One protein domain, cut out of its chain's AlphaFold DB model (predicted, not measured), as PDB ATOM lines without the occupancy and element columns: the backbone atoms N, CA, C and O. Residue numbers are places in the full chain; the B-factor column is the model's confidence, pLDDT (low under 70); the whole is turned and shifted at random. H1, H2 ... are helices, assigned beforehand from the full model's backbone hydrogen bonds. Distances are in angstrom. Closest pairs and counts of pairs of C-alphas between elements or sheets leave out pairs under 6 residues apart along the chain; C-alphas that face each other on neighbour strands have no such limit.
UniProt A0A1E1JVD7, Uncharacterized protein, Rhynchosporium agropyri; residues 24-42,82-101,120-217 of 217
ATOM      1  N   ILE A  24     -29.093  23.614 -37.173       85.00
ATOM      2  CA  ILE A  24     -30.293  24.390 -37.461       85.00
ATOM      3  C   ILE A  24     -29.944  25.460 -38.496       85.00
ATOM      4  O   ILE A  24     -28.913  26.123 -38.393       85.00
ATOM      5  N   THR A  25     -30.804  25.620 -39.495       88.25
ATOM      6  CA  THR A  25     -30.649  26.623 -40.554       88.25
ATOM      7  C   THR A  25     -31.687  27.732 -40.399       88.25
ATOM      8  O   THR A  25     -32.611  27.627 -39.590       88.25
ATOM      9  N   LEU A  26     -31.582  28.797 -41.199       87.88
ATOM     10  CA  LEU A  26     -32.633  29.822 -41.265       87.88
ATOM     11  C   LEU A  26     -33.985  29.217 -41.689       87.88
ATOM     12  O   LEU A  26     -35.019  29.553 -41.116       87.88
ATOM     13  N   ASP A  27     -33.976  28.240 -42.602       89.19
ATOM     14  CA  ASP A  27     -35.187  27.508 -42.988       89.19
ATOM     15  C   ASP A  27     -35.773  26.707 -41.819       89.19
ATOM     16  O   ASP A  27     -36.993  26.692 -41.638       89.19
ATOM     17  N   THR A  28     -34.926  26.074 -40.995       90.50
ATOM     18  CA  THR A  28     -35.368  25.419 -39.754       90.50
ATOM     19  C   THR A  28     -36.099  26.417 -38.857       90.50
ATOM     20  O   THR A  28     -37.198  26.116 -38.401       90.50
ATOM     21  N   ILE A  29     -35.535  27.611 -38.641       93.94
ATOM     22  CA  ILE A  29     -36.155  28.653 -37.809       93.94
ATOM     23  C   ILE A  29     -37.525  29.047 -38.368       93.94
ATOM     24  O   ILE A  29     -38.517  29.002 -37.646       93.94
ATOM     25  N   CYS A  30     -37.622  29.332 -39.666       93.81
ATOM     26  CA  CYS A  30     -38.888  29.668 -40.321       93.81
ATOM     27  C   CYS A  30     -39.941  28.553 -40.217       93.81
ATOM     28  O   CYS A  30     -41.123  28.832 -39.993       93.81
ATOM     29  N   ASN A  31     -39.534  27.293 -40.373       94.06
ATOM     30  CA  ASN A  31     -40.436  26.149 -40.252       94.06
ATOM     31  C   ASN A  31     -40.918  25.963 -38.810       94.06
ATOM     32  O   ASN A  31     -42.117  25.778 -38.598       94.06
ATOM     33  N   LEU A  32     -40.021  26.089 -37.829       94.75
ATOM     34  CA  LEU A  32     -40.367  26.029 -36.410       94.75
ATOM     35  C   LEU A  32     -41.313  27.165 -36.011       94.75
ATOM     36  O   LEU A  32     -42.258  26.912 -35.267       94.75
ATOM     37  N   THR A  33     -41.142  28.380 -36.542       97.00
ATOM     38  CA  THR A  33     -42.088  29.492 -36.329       97.00
ATOM     39  C   THR A  33     -43.497  29.109 -36.778       97.00
ATOM     40  O   THR A  33     -44.450  29.212 -36.011       97.00
ATOM     41  N   ARG A  34     -43.641  28.602 -38.010       96.75
ATOM     42  CA  ARG A  34     -44.951  28.205 -38.553       96.75
ATOM     43  C   ARG A  34     -45.577  27.054 -37.767       96.75
ATOM     44  O   ARG A  34     -46.780  27.073 -37.522       96.75
ATOM     45  N   ALA A  35     -44.776  26.059 -37.384       94.94
ATOM     46  CA  ALA A  35     -45.239  24.933 -36.578       94.94
ATOM     47  C   ALA A  35     -45.719  25.403 -35.197       94.94
ATOM     48  O   ALA A  35     -46.816  25.045 -34.773       94.94
ATOM     49  N   THR A  36     -44.947  26.276 -34.546       95.81
ATOM     50  CA  THR A  36     -45.275  26.869 -33.242       95.81
ATOM     51  C   THR A  36     -46.593  27.637 -33.291       95.81
ATOM     52  O   THR A  36     -47.468  27.409 -32.453       95.81
ATOM     53  N   ASP A  37     -46.796  28.475 -34.314       95.88
ATOM     54  CA  ASP A  37     -48.065  29.177 -34.517       95.88
ATOM     55  C   ASP A  37     -49.229  28.200 -34.738       95.88
ATOM     56  O   ASP A  37     -50.283  28.353 -34.123       95.88
ATOM     57  N   ALA A  38     -49.040  27.153 -35.548       94.31
ATOM     58  CA  ALA A  38     -50.074  26.148 -35.790       94.31
ATOM     59  C   ALA A  38     -50.436  25.342 -34.529       94.31
ATOM     60  O   ALA A  38     -51.592  24.960 -34.348       94.31
ATOM     61  N   TYR A  39     -49.471  25.066 -33.648       95.69
ATOM     62  CA  TYR A  39     -49.731  24.406 -32.367       95.69
ATOM     63  C   TYR A  39     -50.417  25.335 -31.372       95.69
ATOM     64  O   TYR A  39     -51.298  24.884 -30.643       95.69
ATOM     65  N   ARG A  40     -50.080  26.628 -31.383       95.44
ATOM     66  CA  ARG A  40     -50.766  27.641 -30.579       95.44
ATOM     67  C   ARG A  40     -52.243  27.749 -30.953       95.44
ATOM     68  O   ARG A  40     -53.078  27.747 -30.056       95.44
ATOM     69  N   GLU A  41     -52.564  27.823 -32.245       92.19
ATOM     70  CA  GLU A  41     -53.960  27.923 -32.708       92.19
ATOM     71  C   GLU A  41     -54.804  26.729 -32.237       92.19
ATOM     72  O   GLU A  41     -55.899  26.924 -31.722       92.19
ATOM     73  N   ARG A  42     -54.254  25.508 -32.255       89.44
ATOM     74  CA  ARG A  42     -54.952  24.317 -31.728       89.44
ATOM     75  C   ARG A  42     -55.295  24.411 -30.243       89.44
ATOM     76  O   ARG A  42     -56.298  23.852 -29.820       89.44
ATOM     77  N   GLU A  82     -56.186  19.536 -21.091       93.38
ATOM     78  CA  GLU A  82     -54.832  19.115 -20.710       93.38
ATOM     79  C   GLU A  82     -54.172  18.293 -21.822       93.38
ATOM     80  O   GLU A  82     -53.031  18.555 -22.192       93.38
ATOM     81  N   GLU A  83     -54.904  17.342 -22.408       93.88
ATOM     82  CA  GLU A  83     -54.393  16.467 -23.465       93.88
ATOM     83  C   GLU A  83     -54.003  17.256 -24.716       93.88
ATOM     84  O   GLU A  83     -52.965  16.985 -25.318       93.88
ATOM     85  N   ILE A  84     -54.796  18.260 -25.096       94.50
ATOM     86  CA  ILE A  84     -54.528  19.095 -26.272       94.50
ATOM     87  C   ILE A  84     -53.322  20.003 -26.032       94.50
ATOM     88  O   ILE A  84     -52.441  20.087 -26.896       94.50
ATOM     89  N   VAL A  85     -53.236  20.631 -24.854       95.69
ATOM     90  CA  VAL A  85     -52.082  21.457 -24.468       95.69
ATOM     91  C   VAL A  85     -50.813  20.606 -24.408       95.69
ATOM     92  O   VAL A  85     -49.798  20.960 -25.014       95.69
ATOM     93  N   ALA A  86     -50.874  19.448 -23.751       96.56
ATOM     94  CA  ALA A  86     -49.759  18.518 -23.654       96.56
ATOM     95  C   ALA A  86     -49.345  17.982 -25.032       96.56
ATOM     96  O   ALA A  86     -48.154  17.913 -25.333       96.56
ATOM     97  N   ALA A  87     -50.296  17.650 -25.910       96.12
ATOM     98  CA  ALA A  87     -50.005  17.196 -27.267       96.12
ATOM     99  C   ALA A  87     -49.330  18.288 -28.108       96.12
ATOM    100  O   ALA A  87     -48.394  17.992 -28.854       96.12
ATOM    101  N   ALA A  88     -49.770  19.541 -27.987       96.94
ATOM    102  CA  ALA A  88     -49.161  20.677 -28.668       96.94
ATOM    103  C   ALA A  88     -47.715  20.916 -28.193       96.94
ATOM    104  O   ALA A  88     -46.807  20.991 -29.026       96.94
ATOM    105  N   LEU A  89     -47.479  20.921 -26.874       97.50
ATOM    106  CA  LEU A  89     -46.132  20.967 -26.284       97.50
ATOM    107  C   LEU A  89     -45.263  19.814 -26.785       97.50
ATOM    108  O   LEU A  89     -44.126  20.023 -27.204       97.50
ATOM    109  N   ARG A  90     -45.809  18.593 -26.794       96.94
ATOM    110  CA  ARG A  90     -45.088  17.391 -27.221       96.94
ATOM    111  C   ARG A  90     -44.664  17.465 -28.679       96.94
ATOM    112  O   ARG A  90     -43.548  17.056 -28.996       96.94
ATOM    113  N   LYS A  91     -45.525  17.978 -29.560       96.81
ATOM    114  CA  LYS A  91     -45.199  18.163 -30.978       96.81
ATOM    115  C   LYS A  91     -44.082  19.183 -31.161       96.81
ATOM    116  O   LYS A  91     -43.085  18.846 -31.786       96.81
ATOM    117  N   LEU A  92     -44.184  20.350 -30.522       96.25
ATOM    118  CA  LEU A  92     -43.124  21.359 -30.582       96.25
ATOM    119  C   LEU A  92     -41.789  20.825 -30.041       96.25
ATOM    120  O   LEU A  92     -40.749  20.993 -30.674       96.25
ATOM    121  N   CYS A  93     -41.810  20.125 -28.904       96.31
ATOM    122  CA  CYS A  93     -40.615  19.484 -28.353       96.31
ATOM    123  C   CYS A  93     -40.038  18.435 -29.303       96.31
ATOM    124  O   CYS A  93     -38.824  18.325 -29.426       96.31
ATOM    125  N   THR A  94     -40.893  17.672 -29.982       95.12
ATOM    126  CA  THR A  94     -40.457  16.660 -30.948       95.12
ATOM    127  C   THR A  94     -39.789  17.313 -32.154       95.12
ATOM    128  O   THR A  94     -38.715  16.865 -32.546       95.12
ATOM    129  N   ASP A  95     -40.358  18.390 -32.694       94.69
ATOM    130  CA  ASP A  95     -39.761  19.130 -33.810       94.69
ATOM    131  C   ASP A  95     -38.394  19.710 -33.420       94.69
ATOM    132  O   ASP A  95     -37.409  19.514 -34.133       94.69
ATOM    133  N   LEU A  96     -38.295  20.337 -32.241       93.06
ATOM    134  CA  LEU A  96     -37.020  20.823 -31.701       93.06
ATOM    135  C   LEU A  96     -36.012  19.682 -31.512       93.06
ATOM    136  O   LEU A  96     -34.846  19.808 -31.879       93.06
ATOM    137  N   PHE A  97     -36.451  18.559 -30.947       93.12
ATOM    138  CA  PHE A  97     -35.607  17.395 -30.708       93.12
ATOM    139  C   PHE A  97     -35.075  16.794 -32.012       93.12
ATOM    140  O   PHE A  97     -33.884  16.515 -32.098       93.12
ATOM    141  N   ILE A  98     -35.917  16.648 -33.041       90.69
ATOM    142  CA  ILE A  98     -35.511  16.148 -34.364       90.69
ATOM    143  C   ILE A  98     -34.399  17.020 -34.949       90.69
ATOM    144  O   ILE A  98     -33.417  16.494 -35.472       90.69
ATOM    145  N   GLU A  99     -34.526  18.342 -34.841       90.19
ATOM    146  CA  GLU A  99     -33.502  19.274 -35.317       90.19
ATOM    147  C   GLU A  99     -32.189  19.144 -34.530       90.19
ATOM    148  O   GLU A  99     -31.109  19.183 -35.123       90.19
ATOM    149  N   LEU A 100     -32.265  18.924 -33.213       88.88
ATOM    150  CA  LEU A 100     -31.098  18.725 -32.347       88.88
ATOM    151  C   LEU A 100     -30.425  17.352 -32.511       88.88
ATOM    152  O   LEU A 100     -29.234  17.230 -32.230       88.88
ATOM    153  N   GLU A 101     -31.158  16.333 -32.958       88.25
ATOM    154  CA  GLU A 101     -30.653  14.973 -33.197       88.25
ATOM    155  C   GLU A 101     -29.985  14.792 -34.563       88.25
ATOM    156  O   GLU A 101     -29.381  13.746 -34.822       88.25
ATOM    157  N   ASP A 120     -31.560  42.070 -42.556       93.69
ATOM    158  CA  ASP A 120     -32.903  42.521 -42.188       93.69
ATOM    159  C   ASP A 120     -33.853  41.325 -42.122       93.69
ATOM    160  O   ASP A 120     -34.562  41.148 -41.130       93.69
ATOM    161  N   THR A 121     -33.796  40.444 -43.124       93.38
ATOM    162  CA  THR A 121     -34.570  39.198 -43.145       93.38
ATOM    163  C   THR A 121     -34.152  38.260 -42.015       93.38
ATOM    164  O   THR A 121     -35.005  37.842 -41.242       93.38
ATOM    165  N   THR A 122     -32.854  37.996 -41.842       93.06
ATOM    166  CA  THR A 122     -32.343  37.092 -40.796       93.06
ATOM    167  C   THR A 122     -32.758  37.536 -39.393       93.06
ATOM    168  O   THR A 122     -33.195  36.719 -38.584       93.06
ATOM    169  N   LYS A 123     -32.647  38.835 -39.083       94.00
ATOM    170  CA  LYS A 123     -33.089  39.363 -37.784       94.00
ATOM    171  C   LYS A 123     -34.594  39.269 -37.621       94.00
ATOM    172  O   LYS A 123     -35.065  38.915 -36.544       94.00
ATOM    173  N   LYS A 124     -35.345  39.595 -38.674       94.94
ATOM    174  CA  LYS A 124     -36.802  39.496 -38.660       94.94
ATOM    175  C   LYS A 124     -37.245  38.062 -38.376       94.94
ATOM    176  O   LYS A 124     -38.037  37.864 -37.470       94.94
ATOM    177  N   GLU A 125     -36.703  37.078 -39.086       94.12
ATOM    178  CA  GLU A 125     -37.035  35.659 -38.901       94.12
ATOM    179  C   GLU A 125     -36.688  35.163 -37.493       94.12
ATOM    180  O   GLU A 125     -37.504  34.491 -36.862       94.12
ATOM    181  N   TYR A 126     -35.531  35.569 -36.958       94.94
ATOM    182  CA  TYR A 126     -35.159  35.304 -35.569       94.94
ATOM    183  C   TYR A 126     -36.178  35.870 -34.568       94.94
ATOM    184  O   TYR A 126     -36.642  35.168 -33.667       94.94
ATOM    185  N   HIS A 127     -36.549  37.143 -34.717       95.94
ATOM    186  CA  HIS A 127     -37.505  37.786 -33.818       95.94
ATOM    187  C   HIS A 127     -38.922  37.232 -33.967       95.94
ATOM    188  O   HIS A 127     -39.613  37.081 -32.961       95.94
ATOM    189  N   ASP A 128     -39.341  36.898 -35.188       96.75
ATOM    190  CA  ASP A 128     -40.634  36.275 -35.471       96.75
ATOM    191  C   ASP A 128     -40.724  34.900 -34.787       96.75
ATOM    192  O   ASP A 128     -41.730  34.598 -34.144       96.75
ATOM    193  N   PHE A 129     -39.651  34.105 -34.840       96.94
ATOM    194  CA  PHE A 129     -39.565  32.817 -34.150       96.94
ATOM    195  C   PHE A 129     -39.695  32.951 -32.628       96.94
ATOM    196  O   PHE A 129     -40.509  32.260 -32.004       96.94
ATOM    197  N   LEU A 130     -38.948  33.874 -32.016       96.75
ATOM    198  CA  LEU A 130     -39.049  34.116 -30.576       96.75
ATOM    199  C   LEU A 130     -40.433  34.632 -30.179       96.75
ATOM    200  O   LEU A 130     -40.997  34.186 -29.182       96.75
ATOM    201  N   ALA A 131     -41.004  35.549 -30.960       95.44
ATOM    202  CA  ALA A 131     -42.333  36.085 -30.702       95.44
ATOM    203  C   ALA A 131     -43.411  34.996 -30.797       95.44
ATOM    204  O   ALA A 131     -44.299  34.947 -29.945       95.44
ATOM    205  N   SER A 132     -43.329  34.112 -31.797       97.19
ATOM    206  CA  SER A 132     -44.221  32.954 -31.926       97.19
ATOM    207  C   SER A 132     -44.088  32.018 -30.721       97.19
ATOM    208  O   SER A 132     -45.091  31.685 -30.088       97.19
ATOM    209  N   THR A 133     -42.852  31.703 -30.318       97.00
ATOM    210  CA  THR A 133     -42.556  30.880 -29.132       97.00
ATOM    211  C   THR A 133     -43.163  31.470 -27.859       97.00
ATOM    212  O   THR A 133     -43.885  30.785 -27.139       97.00
ATOM    213  N   VAL A 134     -42.945  32.761 -27.595       96.50
ATOM    214  CA  VAL A 134     -43.486  33.433 -26.402       96.50
ATOM    215  C   VAL A 134     -45.015  33.455 -26.414       96.50
ATOM    216  O   VAL A 134     -45.635  33.215 -25.380       96.50
ATOM    217  N   ARG A 135     -45.649  33.690 -27.571       97.19
ATOM    218  CA  ARG A 135     -47.117  33.636 -27.699       97.19
ATOM    219  C   ARG A 135     -47.664  32.236 -27.439       97.19
ATOM    220  O   ARG A 135     -48.714  32.107 -26.820       97.19
ATOM    221  N   PHE A 136     -46.973  31.199 -27.911       97.56
ATOM    222  CA  PHE A 136     -47.331  29.814 -27.623       97.56
ATOM    223  C   PHE A 136     -47.261  29.531 -26.117       97.56
ATOM    224  O   PHE A 136     -48.239  29.069 -25.534       97.56
ATOM    225  N   LEU A 137     -46.149  29.890 -25.471       97.38
ATOM    226  CA  LEU A 137     -45.960  29.706 -24.029       97.38
ATOM    227  C   LEU A 137     -46.960  30.502 -23.190       97.38
ATOM    228  O   LEU A 137     -47.439  30.008 -22.178       97.38
ATOM    229  N   TYR A 138     -47.333  31.697 -23.638       95.81
ATOM    230  CA  TYR A 138     -48.378  32.489 -23.001       95.81
ATOM    231  C   TYR A 138     -49.732  31.785 -23.014       95.81
ATOM    232  O   TYR A 138     -50.389  31.693 -21.984       95.81
ATOM    233  N   VAL A 139     -50.117  31.202 -24.147       95.38
ATOM    234  CA  VAL A 139     -51.345  30.407 -24.231       95.38
ATOM    235  C   VAL A 139     -51.284  29.203 -23.281       95.38
ATOM    236  O   VAL A 139     -52.261  28.945 -22.582       95.38
ATOM    237  N   VAL A 140     -50.141  28.515 -23.183       96.12
ATOM    238  CA  VAL A 140     -49.929  27.432 -22.200       96.12
ATOM    239  C   VAL A 140     -50.078  27.946 -20.764       96.12
ATOM    240  O   VAL A 140     -50.801  27.337 -19.978       96.12
ATOM    241  N   GLN A 141     -49.453  29.079 -20.431       96.12
ATOM    242  CA  GLN A 141     -49.543  29.703 -19.111       96.12
ATOM    243  C   GLN A 141     -50.989  30.063 -18.756       96.12
ATOM    244  O   GLN A 141     -51.436  29.767 -17.654       96.12
ATOM    245  N   GLU A 142     -51.743  30.667 -19.677       94.06
ATOM    246  CA  GLU A 142     -53.151  31.013 -19.453       94.06
ATOM    247  C   GLU A 142     -53.990  29.780 -19.098       94.06
ATOM    248  O   GLU A 142     -54.822  29.840 -18.191       94.06
ATOM    249  N   ARG A 143     -53.741  28.646 -19.767       92.81
ATOM    250  CA  ARG A 143     -54.416  27.386 -19.437       92.81
ATOM    251  C   ARG A 143     -53.936  26.837 -18.096       92.81
ATOM    252  O   ARG A 143     -54.765  26.437 -17.287       92.81
ATOM    253  N   GLN A 144     -52.642  26.899 -17.800       94.06
ATOM    254  CA  GLN A 144     -52.157  26.491 -16.484       94.06
ATOM    255  C   GLN A 144     -52.801  27.311 -15.354       94.06
ATOM    256  O   GLN A 144     -53.255  26.746 -14.365       94.06
ATOM    257  N   MET A 145     -52.933  28.627 -15.522       92.31
ATOM    258  CA  MET A 145     -53.557  29.507 -14.527       92.31
ATOM    259  C   MET A 145     -55.066  29.296 -14.379       92.31
ATOM    260  O   MET A 145     -55.620  29.589 -13.324       92.31
ATOM    261  N   ALA A 146     -55.755  28.824 -15.416       90.62
ATOM    262  CA  ALA A 146     -57.189  28.565 -15.346       90.62
ATOM    263  C   ALA A 146     -57.506  27.162 -14.798       90.62
ATOM    264  O   ALA A 146     -58.435  27.015 -14.002       90.62
ATOM    265  N   TRP A 147     -56.716  26.144 -15.150       91.00
ATOM    266  CA  TRP A 147     -56.965  24.751 -14.752       91.00
ATOM    267  C   TRP A 147     -56.164  24.288 -13.531       91.00
ATOM    268  O   TRP A 147     -56.571  23.314 -12.904       91.00
ATOM    269  N   HIS A 148     -55.105  25.005 -13.143       93.00
ATOM    270  CA  HIS A 148     -54.274  24.718 -11.967       93.00
ATOM    271  C   HIS A 148     -53.744  23.278 -11.953       93.00
ATOM    272  O   HIS A 148     -53.900  22.559 -10.964       93.00
ATOM    273  N   TRP A 149     -53.146  22.832 -13.061       94.19
ATOM    274  CA  TRP A 149     -52.598  21.483 -13.129       94.19
ATOM    275  C   TRP A 149     -51.414  21.307 -12.169       94.19
ATOM    276  O   TRP A 149     -50.644  22.244 -11.929       94.19
ATOM    277  N   GLY A 150     -51.276  20.094 -11.630       95.00
ATOM    278  CA  GLY A 150     -50.187  19.717 -10.731       95.00
ATOM    279  C   GLY A 150     -48.906  19.309 -11.460       95.00
ATOM    280  O   GLY A 150     -48.856  19.219 -12.693       95.00
ATOM    281  N   ARG A 151     -47.847  19.032 -10.695       96.12
ATOM    282  CA  ARG A 151     -46.528  18.609 -11.224       96.12
ATOM    283  C   ARG A 151     -46.547  17.265 -11.952       96.12
ATOM    284  O   ARG A 151     -45.644  16.974 -12.728       96.12
ATOM    285  N   GLU A 152     -47.555  16.445 -11.690       94.81
ATOM    286  CA  GLU A 152     -47.816  15.170 -12.353       94.81
ATOM    287  C   GLU A 152     -48.507  15.317 -13.717       94.81
ATOM    288  O   GLU A 152     -48.699  14.318 -14.411       94.81
ATOM    289  N   SER A 153     -48.896  16.538 -14.099       95.94
ATOM    290  CA  SER A 153     -49.595  16.791 -15.358       95.94
ATOM    291  C   SER A 153     -48.707  16.594 -16.581       95.94
ATOM    292  O   SER A 153     -47.510  16.907 -16.593       95.94
ATOM    293  N   ALA A 154     -49.329  16.165 -17.679       96.56
ATOM    294  CA  ALA A 154     -48.629  16.010 -18.951       96.56
ATOM    295  C   ALA A 154     -48.165  17.364 -19.525       96.56
ATOM    296  O   ALA A 154     -47.227  17.424 -20.327       96.56
ATOM    297  N   VAL A 155     -48.807  18.460 -19.106       97.06
ATOM    298  CA  VAL A 155     -48.418  19.829 -19.459       97.06
ATOM    299  C   VAL A 155     -47.119  20.215 -18.756       97.06
ATOM    300  O   VAL A 155     -46.206  20.690 -19.430       97.06
ATOM    301  N   HIS A 156     -46.990  19.953 -17.449       97.81
ATOM    302  CA  HIS A 156     -45.743  20.186 -16.713       97.81
ATOM    303  C   HIS A 156     -44.568  19.432 -17.357       97.81
ATOM    304  O   HIS A 156     -43.528  20.028 -17.641       97.81
ATOM    305  N   ASP A 157     -44.762  18.150 -17.685       97.31
ATOM    306  CA  ASP A 157     -43.759  17.339 -18.387       97.31
ATOM    307  C   ASP A 157     -43.364  17.939 -19.744       97.31
ATOM    308  O   ASP A 157     -42.183  17.960 -20.104       97.31
ATOM    309  N   GLY A 158     -44.338  18.456 -20.498       97.62
ATOM    310  CA  GLY A 158     -44.106  19.122 -21.778       97.62
ATOM    311  C   GLY A 158     -43.269  20.397 -21.642       97.62
ATOM    312  O   GLY A 158     -42.303  20.579 -22.384       97.62
ATOM    313  N   VAL A 159     -43.589  21.255 -20.669       97.81
ATOM    314  CA  VAL A 159     -42.828  22.488 -20.397       97.81
ATOM    315  C   VAL A 159     -41.407  22.152 -19.937       97.81
ATOM    316  O   VAL A 159     -40.439  22.715 -20.456       97.81
ATOM    317  N   ALA A 160     -41.254  21.180 -19.034       96.69
ATOM    318  CA  ALA A 160     -39.951  20.726 -18.555       96.69
ATOM    319  C   ALA A 160     -39.095  20.110 -19.672       96.69
ATOM    320  O   ALA A 160     -37.871  20.290 -19.707       96.69
ATOM    321  N   TRP A 161     -39.716  19.393 -20.613       96.94
ATOM    322  CA  TRP A 161     -39.008  18.871 -21.775       96.94
ATOM    323  C   TRP A 161     -38.550  19.998 -22.703       96.94
ATOM    324  O   TRP A 161     -37.377  20.015 -23.085       96.94
ATOM    325  N   MET A 162     -39.418  20.972 -22.992       97.31
ATOM    326  CA  MET A 162     -39.076  22.137 -23.810       97.31
ATOM    327  C   MET A 162     -37.910  22.923 -23.203       97.31
ATOM    328  O   MET A 162     -36.925  23.181 -23.894       97.31
ATOM    329  N   GLN A 163     -37.966  23.217 -21.901       96.56
ATOM    330  CA  GLN A 163     -36.879  23.863 -21.161       96.56
ATOM    331  C   GLN A 163     -35.573  23.077 -21.281       96.56
ATOM    332  O   GLN A 163     -34.512  23.645 -21.565       96.56
ATOM    333  N   GLY A 164     -35.658  21.755 -21.127       94.94
ATOM    334  CA  GLY A 164     -34.518  20.867 -21.243       94.94
ATOM    335  C   GLY A 164     -33.881  20.893 -22.635       94.94
ATOM    336  O   GLY A 164     -32.660  20.960 -22.728       94.94
ATOM    337  N   LEU A 165     -34.675  20.847 -23.705       94.94
ATOM    338  CA  LEU A 165     -34.173  20.939 -25.084       94.94
ATOM    339  C   LEU A 165     -33.573  22.319 -25.375       94.94
ATOM    340  O   LEU A 165     -32.556  22.428 -26.064       94.94
ATOM    341  N   TRP A 166     -34.179  23.368 -24.818       95.44
ATOM    342  CA  TRP A 166     -33.738  24.736 -25.036       95.44
ATOM    343  C   TRP A 166     -32.366  24.990 -24.414       95.44
ATOM    344  O   TRP A 166     -31.445  25.430 -25.098       95.44
ATOM    345  N   ALA A 167     -32.210  24.659 -23.128       93.56
ATOM    346  CA  ALA A 167     -31.069  25.083 -22.317       93.56
ATOM    347  C   ALA A 167     -30.038  23.982 -22.014       93.56
ATOM    348  O   ALA A 167     -28.915  24.297 -21.620       93.56
ATOM    349  N   SER A 168     -30.376  22.697 -22.169       89.25
ATOM    350  CA  SER A 168     -29.518  21.591 -21.728       89.25
ATOM    351  C   SER A 168     -29.001  20.737 -22.876       89.25
ATOM    352  O   SER A 168     -29.745  20.255 -23.720       89.25
ATOM    353  N   ARG A 169     -27.703  20.430 -22.817       84.75
ATOM    354  CA  ARG A 169     -27.065  19.451 -23.702       84.75
ATOM    355  C   ARG A 169     -27.481  18.007 -23.421       84.75
ATOM    356  O   ARG A 169     -27.331  17.144 -24.271       84.75
ATOM    357  N   ARG A 170     -28.007  17.709 -22.230       84.12
ATOM    358  CA  ARG A 170     -28.254  16.323 -21.784       84.12
ATOM    359  C   ARG A 170     -29.532  15.700 -22.347       84.12
ATOM    360  O   ARG A 170     -29.859  14.573 -21.989       84.12
ATOM    361  N   ARG A 171     -30.294  16.440 -23.153       80.81
ATOM    362  CA  ARG A 171     -31.625  16.036 -23.629       80.81
ATOM    363  C   ARG A 171     -31.638  15.526 -25.073       80.81
ATOM    364  O   ARG A 171     -32.715  15.290 -25.600       80.81
ATOM    365  N   ASN A 172     -30.470  15.339 -25.687       79.19
ATOM    366  CA  ASN A 172     -30.288  14.708 -26.997       79.19
ATOM    367  C   ASN A 172     -28.947  13.964 -27.061       79.19
ATOM    368  O   ASN A 172     -28.028  14.236 -26.283       79.19
ATOM    369  N   SER A 173     -28.839  13.027 -28.001       79.06
ATOM    370  CA  SER A 173     -27.654  12.200 -28.237       79.06
ATOM    371  C   SER A 173     -26.460  13.009 -28.753       79.06
ATOM    372  O   SER A 173     -25.311  12.623 -28.543       79.06
ATOM    373  N   GLN A 174     -26.727  14.160 -29.375       82.06
ATOM    374  CA  GLN A 174     -25.712  15.044 -29.947       82.06
ATOM    375  C   GLN A 174     -25.076  15.994 -28.916       82.06
ATOM    376  O   GLN A 174     -24.165  16.749 -29.263       82.06
ATOM    377  N   ASN A 175     -25.506  15.938 -27.648       85.25
ATOM    378  CA  ASN A 175     -24.987  16.726 -26.529       85.25
ATOM    379  C   ASN A 175     -24.980  18.246 -26.802       85.25
ATOM    380  O   ASN A 175     -23.963  18.914 -26.592       85.25
ATOM    381  N   ARG A 176     -26.101  18.795 -27.290       84.94
ATOM    382  CA  ARG A 176     -26.260  20.208 -27.701       84.94
ATOM    383  C   ARG A 176     -27.516  20.833 -27.115       84.94
ATOM    384  O   ARG A 176     -28.493  20.130 -26.918       84.94
ATOM    385  N   SER A 177     -27.530  22.135 -26.866       92.06
ATOM    386  CA  SER A 177     -28.780  22.850 -26.567       92.06
ATOM    387  C   SER A 177     -29.259  23.671 -27.765       92.06
ATOM    388  O   SER A 177     -28.471  24.015 -28.652       92.06
ATOM    389  N   PHE A 178     -30.550  24.008 -27.801       93.06
ATOM    390  CA  PHE A 178     -31.092  24.862 -28.861       93.06
ATOM    391  C   PHE A 178     -30.457  26.260 -28.860       93.06
ATOM    392  O   PHE A 178     -30.132  26.782 -29.928       93.06
ATOM    393  N   ILE A 179     -30.166  26.819 -27.677       93.62
ATOM    394  CA  ILE A 179     -29.423  28.086 -27.544       93.62
ATOM    395  C   ILE A 179     -28.068  27.999 -28.245       93.62
ATOM    396  O   ILE A 179     -27.679  28.908 -28.972       93.62
ATOM    397  N   GLU A 180     -27.331  26.908 -28.049       91.12
ATOM    398  CA  GLU A 180     -26.009  26.749 -28.659       91.12
ATOM    399  C   GLU A 180     -26.085  26.674 -30.176       91.12
ATOM    400  O   GLU A 180     -25.246  27.257 -30.857       91.12
ATOM    401  N   GLN A 181     -27.105  25.994 -30.701       91.00
ATOM    402  CA  GLN A 181     -27.331  25.925 -32.138       91.00
ATOM    403  C   GLN A 181     -27.698  27.296 -32.725       91.00
ATOM    404  O   GLN A 181     -27.144  27.668 -33.757       91.00
ATOM    405  N   GLN A 182     -28.550  28.081 -32.055       91.94
ATOM    406  CA  GLN A 182     -28.876  29.445 -32.493       91.94
ATOM    407  C   GLN A 182     -27.659  30.372 -32.419       91.94
ATOM    408  O   GLN A 182     -27.397  31.127 -33.356       91.94
ATOM    409  N   MET A 183     -26.868  30.277 -31.350       91.56
ATOM    410  CA  MET A 183     -25.629  31.043 -31.208       91.56
ATOM    411  C   MET A 183     -24.634  30.737 -32.328       91.56
ATOM    412  O   MET A 183     -24.093  31.676 -32.909       91.56
ATOM    413  N   SER A 184     -24.422  29.458 -32.660       89.31
ATOM    414  CA  SER A 184     -23.601  29.064 -33.812       89.31
ATOM    415  C   SER A 184     -24.161  29.639 -35.119       89.31
ATOM    416  O   SER A 184     -23.431  30.302 -35.853       89.31
ATOM    417  N   LEU A 185     -25.462  29.448 -35.383       89.88
ATOM    418  CA  LEU A 185     -26.105  29.832 -36.646       89.88
ATOM    419  C   LEU A 185     -25.945  31.331 -36.894       89.88
ATOM    420  O   LEU A 185     -25.459  31.765 -37.936       89.88
ATOM    421  N   TYR A 186     -26.333  32.145 -35.917       90.50
ATOM    422  CA  TYR A 186     -26.337  33.591 -36.090       90.50
ATOM    423  C   TYR A 186     -24.939  34.205 -36.019       90.50
ATOM    424  O   TYR A 186     -24.726  35.260 -36.627       90.50
ATOM    425  N   ALA A 187     -23.973  33.550 -35.362       88.88
ATOM    426  CA  ALA A 187     -22.571  33.949 -35.437       88.88
ATOM    427  C   ALA A 187     -22.032  33.848 -36.873       88.88
ATOM    428  O   ALA A 187     -21.365  34.777 -37.329       88.88
ATOM    429  N   GLU A 188     -22.378  32.783 -37.605       86.38
ATOM    430  CA  GLU A 188     -21.962  32.583 -39.000       86.38
ATOM    431  C   GLU A 188     -22.552  33.642 -39.948       86.38
ATOM    432  O   GLU A 188     -21.874  34.098 -40.868       86.38
ATOM    433  N   THR A 189     -23.779  34.115 -39.693       87.62
ATOM    434  CA  THR A 189     -24.399  35.177 -40.515       87.62
ATOM    435  C   THR A 189     -23.733  36.549 -40.357       87.62
ATOM    436  O   THR A 189     -23.860  37.408 -41.228       87.62
ATOM    437  N   GLY A 190     -23.081  36.809 -39.216       88.38
ATOM    438  CA  GLY A 190     -22.535  38.123 -38.855       88.38
ATOM    439  C   GLY A 190     -23.581  39.223 -38.599       88.38
ATOM    440  O   GLY A 190     -23.215  40.342 -38.235       88.38
ATOM    441  N   CYS A 191     -24.880  38.938 -38.735       91.06
ATOM    442  CA  CYS A 191     -25.931  39.957 -38.733       91.06
ATOM    443  C   CYS A 191     -26.182  40.605 -37.366       91.06
ATOM    444  O   CYS A 191     -26.592  41.766 -37.293       91.06
ATOM    445  N   PHE A 192     -25.879  39.898 -36.276       89.62
ATOM    446  CA  PHE A 192     -26.001  40.409 -34.906       89.62
ATOM    447  C   PHE A 192     -24.715  41.085 -34.395       89.62
ATOM    448  O   PHE A 192     -24.709  41.686 -33.318       89.62
ATOM    449  N   GLY A 193     -23.632  41.071 -35.181       84.31
ATOM    450  CA  GLY A 193     -22.369  41.724 -34.840       84.31
ATOM    451  C   GLY A 193     -21.830  41.299 -33.470       84.31
ATOM    452  O   GLY A 193     -21.753  40.118 -33.155       84.31
ATOM    453  N   LYS A 194     -21.455  42.277 -32.635       80.00
ATOM    454  CA  LYS A 194     -20.987  42.045 -31.251       80.00
ATOM    455  C   LYS A 194     -22.129  41.962 -30.229       80.00
ATOM    456  O   LYS A 194     -21.864  41.900 -29.027       80.00
ATOM    457  N   SER A 195     -23.381  42.041 -30.676       77.06
ATOM    458  CA  SER A 195     -24.533  41.989 -29.786       77.06
ATOM    459  C   SER A 195     -24.636  40.606 -29.149       77.06
ATOM    460  O   SER A 195     -24.580  39.595 -29.841       77.06
ATOM    461  N   LYS A 196     -24.848  40.554 -27.830       87.50
ATOM    462  CA  LYS A 196     -25.240  39.320 -27.122       87.50
ATOM    463  C   LYS A 196     -26.753  39.094 -27.163       87.50
ATOM    464  O   LYS A 196     -27.293  38.396 -26.313       87.50
ATOM    465  N   GLU A 197     -27.441  39.737 -28.100       92.81
ATOM    466  CA  GLU A 197     -28.894  39.694 -28.216       92.81
ATOM    467  C   GLU A 197     -29.427  38.279 -28.362       92.81
ATOM    468  O   GLU A 197     -30.365  37.959 -27.642       92.81
ATOM    469  N   VAL A 198     -28.791  37.453 -29.202       92.38
ATOM    470  CA  VAL A 198     -29.226  36.070 -29.416       92.38
ATOM    471  C   VAL A 198     -29.297  35.331 -28.077       92.38
ATOM    472  O   VAL A 198     -30.371  34.970 -27.611       92.38
ATOM    473  N   LEU A 199     -28.165  35.274 -27.370       92.81
ATOM    474  CA  LEU A 199     -28.085  34.660 -26.046       92.81
ATOM    475  C   LEU A 199     -29.058  35.284 -25.036       92.81
ATOM    476  O   LEU A 199     -29.702  34.559 -24.289       92.81
ATOM    477  N   ARG A 200     -29.145  36.618 -24.974       94.69
ATOM    478  CA  ARG A 200     -29.992  37.305 -23.988       94.69
ATOM    479  C   ARG A 200     -31.461  36.932 -24.163       94.69
ATOM    480  O   ARG A 200     -32.120  36.620 -23.182       94.69
ATOM    481  N   ARG A 201     -31.971  36.977 -25.393       94.81
ATOM    482  CA  ARG A 201     -33.376  36.667 -25.682       94.81
ATOM    483  C   ARG A 201     -33.689  35.190 -25.485       94.81
ATOM    484  O   ARG A 201     -34.760  34.851 -25.006       94.81
ATOM    485  N   ASP A 202     -32.742  34.324 -25.811       93.19
ATOM    486  CA  ASP A 202     -32.862  32.902 -25.528       93.19
ATOM    487  C   ASP A 202     -32.929  32.603 -24.022       93.19
ATOM    488  O   ASP A 202     -33.715  31.759 -23.595       93.19
ATOM    489  N   VAL A 203     -32.157  33.325 -23.203       93.44
ATOM    490  CA  VAL A 203     -32.252  33.237 -21.737       93.44
ATOM    491  C   VAL A 203     -33.617  33.721 -21.239       93.44
ATOM    492  O   VAL A 203     -34.191  33.052 -20.387       93.44
ATOM    493  N   GLU A 204     -34.181  34.792 -21.808       95.12
ATOM    494  CA  GLU A 204     -35.538  35.266 -21.464       95.12
ATOM    495  C   GLU A 204     -36.610  34.184 -21.713       95.12
ATOM    496  O   GLU A 204     -37.531  34.029 -20.914       95.12
ATOM    497  N   VAL A 205     -36.485  33.386 -22.784       95.94
ATOM    498  CA  VAL A 205     -37.395  32.248 -23.034       95.94
ATOM    499  C   VAL A 205     -37.234  31.163 -21.966       95.94
ATOM    500  O   VAL A 205     -38.227  30.604 -21.504       95.94
ATOM    501  N   VAL A 206     -36.000  30.865 -21.550       95.62
ATOM    502  CA  VAL A 206     -35.731  29.875 -20.492       95.62
ATOM    503  C   VAL A 206     -36.263  30.339 -19.139       95.62
ATOM    504  O   VAL A 206     -36.836  29.532 -18.413       95.62
ATOM    505  N   GLU A 207     -36.092  31.617 -18.803       94.50
ATOM    506  CA  GLU A 207     -36.671  32.220 -17.599       94.50
ATOM    507  C   GLU A 207     -38.191  32.075 -17.614       94.50
ATOM    508  O   GLU A 207     -38.760  31.552 -16.661       94.50
ATOM    509  N   TYR A 208     -38.833  32.388 -18.740       97.25
ATOM    510  CA  TYR A 208     -40.280  32.252 -18.858       97.25
ATOM    511  C   TYR A 208     -40.768  30.798 -18.732       97.25
ATOM    512  O   TYR A 208     -41.782  30.526 -18.094       97.25
ATOM    513  N   LEU A 209     -40.033  29.834 -19.296       96.88
ATOM    514  CA  LEU A 209     -40.321  28.408 -19.111       96.88
ATOM    515  C   LEU A 209     -40.208  27.986 -17.640       96.88
ATOM    516  O   LEU A 209     -41.037  27.207 -17.172       96.88
ATOM    517  N   ASN A 210     -39.208  28.494 -16.914       95.81
ATOM    518  CA  ASN A 210     -39.065  28.231 -15.481       95.81
ATOM    519  C   ASN A 210     -40.231  28.826 -14.684       95.81
ATOM    520  O   ASN A 210     -40.804  28.116 -13.863       95.81
ATOM    521  N   ASP A 211     -40.643  30.060 -14.987       97.00
ATOM    522  CA  ASP A 211     -41.794  30.699 -14.339       97.00
ATOM    523  C   ASP A 211     -43.084  29.888 -14.545       97.00
ATOM    524  O   ASP A 211     -43.884  29.718 -13.622       97.00
ATOM    525  N   ILE A 212     -43.284  29.341 -15.752       96.94
ATOM    526  CA  ILE A 212     -44.412  28.451 -16.033       96.94
ATOM    527  C   ILE A 212     -44.294  27.174 -15.195       96.94
ATOM    528  O   ILE A 212     -45.269  26.814 -14.543       96.94
ATOM    529  N   MET A 213     -43.136  26.507 -15.154       96.50
ATOM    530  CA  MET A 213     -42.945  25.297 -14.331       96.50
ATOM    531  C   MET A 213     -43.193  25.547 -12.839       96.50
ATOM    532  O   MET A 213     -43.798  24.709 -12.170       96.50
ATOM    533  N   ASP A 214     -42.774  26.699 -12.318       95.19
ATOM    534  CA  ASP A 214     -42.959  27.061 -10.911       95.19
ATOM    535  C   ASP A 214     -44.434  27.308 -10.548       95.19
ATOM    536  O   ASP A 214     -44.801  27.233  -9.374       95.19
ATOM    537  N   SER A 215     -45.299  27.535 -11.544       95.44
ATOM    538  CA  SER A 215     -46.746  27.677 -11.345       95.44
ATOM    539  C   SER A 215     -47.501  26.349 -11.154       95.44
ATOM    540  O   SER A 215     -48.700  26.374 -10.873       95.44
ATOM    541  N   PHE A 216     -46.837  25.193 -11.285       94.69
ATOM    542  CA  PHE A 216     -47.431  23.875 -11.020       94.69
ATOM    543  C   PHE A 216     -47.217  23.487  -9.546       94.69
ATOM    544  O   PHE A 216     -46.077  23.376  -9.070       94.69
ATOM    545  N   ALA A 217     -48.326  23.298  -8.824       76.31
ATOM    546  CA  ALA A 217     -48.351  22.948  -7.402       76.31
ATOM    547  C   ALA A 217     -48.271  21.433  -7.183       76.31
ATOM    548  O   ALA A 217     -48.946  20.689  -7.925       76.31
TER     549      ALA A 217
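Overview. This is residues 24 to 42, 82 to 101 and 120 to 217 of the 217 residues of an uncharacterized protein of Rhynchosporium agropyri (UniProt A0A1E1JVD7). Six helices form a bundle along one long axis: H1 and H2 side by side, then H3 and H4 with H5 angled off H4's end, then H6 covering these three. The 137 printed residues hold H1 to H6 in order and no named strand: all helix, compact, radius of gyration of the C-alphas 14.6 A, spans 44 by 29 by 23 A.

Along the chain. H1 is residues 26 to 42, 24.9 A, from C-alpha 26 at (-32.633, 29.822, -41.265). H2 is 82 to 101, 27.5 A; H3, 120 to 147, 40.6 A; H4, 154 to 167; H5, 178 to 189; H6, 197 to 214, 25.6 A, to C-alpha 214 at (-42.959, 27.061, -10.911).

Arrangement. H1 touches H3, closest C-alphas Thr 33 and Phe 129, 4.7 A. H2 touches H4, Ala 86 to Val 155, 4.6 A. H4 touches H6 at a shallow tilt of 25 degrees, opposite ways, Gln 163 to Leu 209, 6.1 A. H5 and H6 are a hairpin. In each helix every O i to N i+4 pair is within hydrogen-bond range.

Size, cuts and confidence. Residues 43 to 81 and 102 to 119 are cut out, leaving gaps of 12.2 A and 29.1 A between C-alphas. No printed residue is under pLDDT 70.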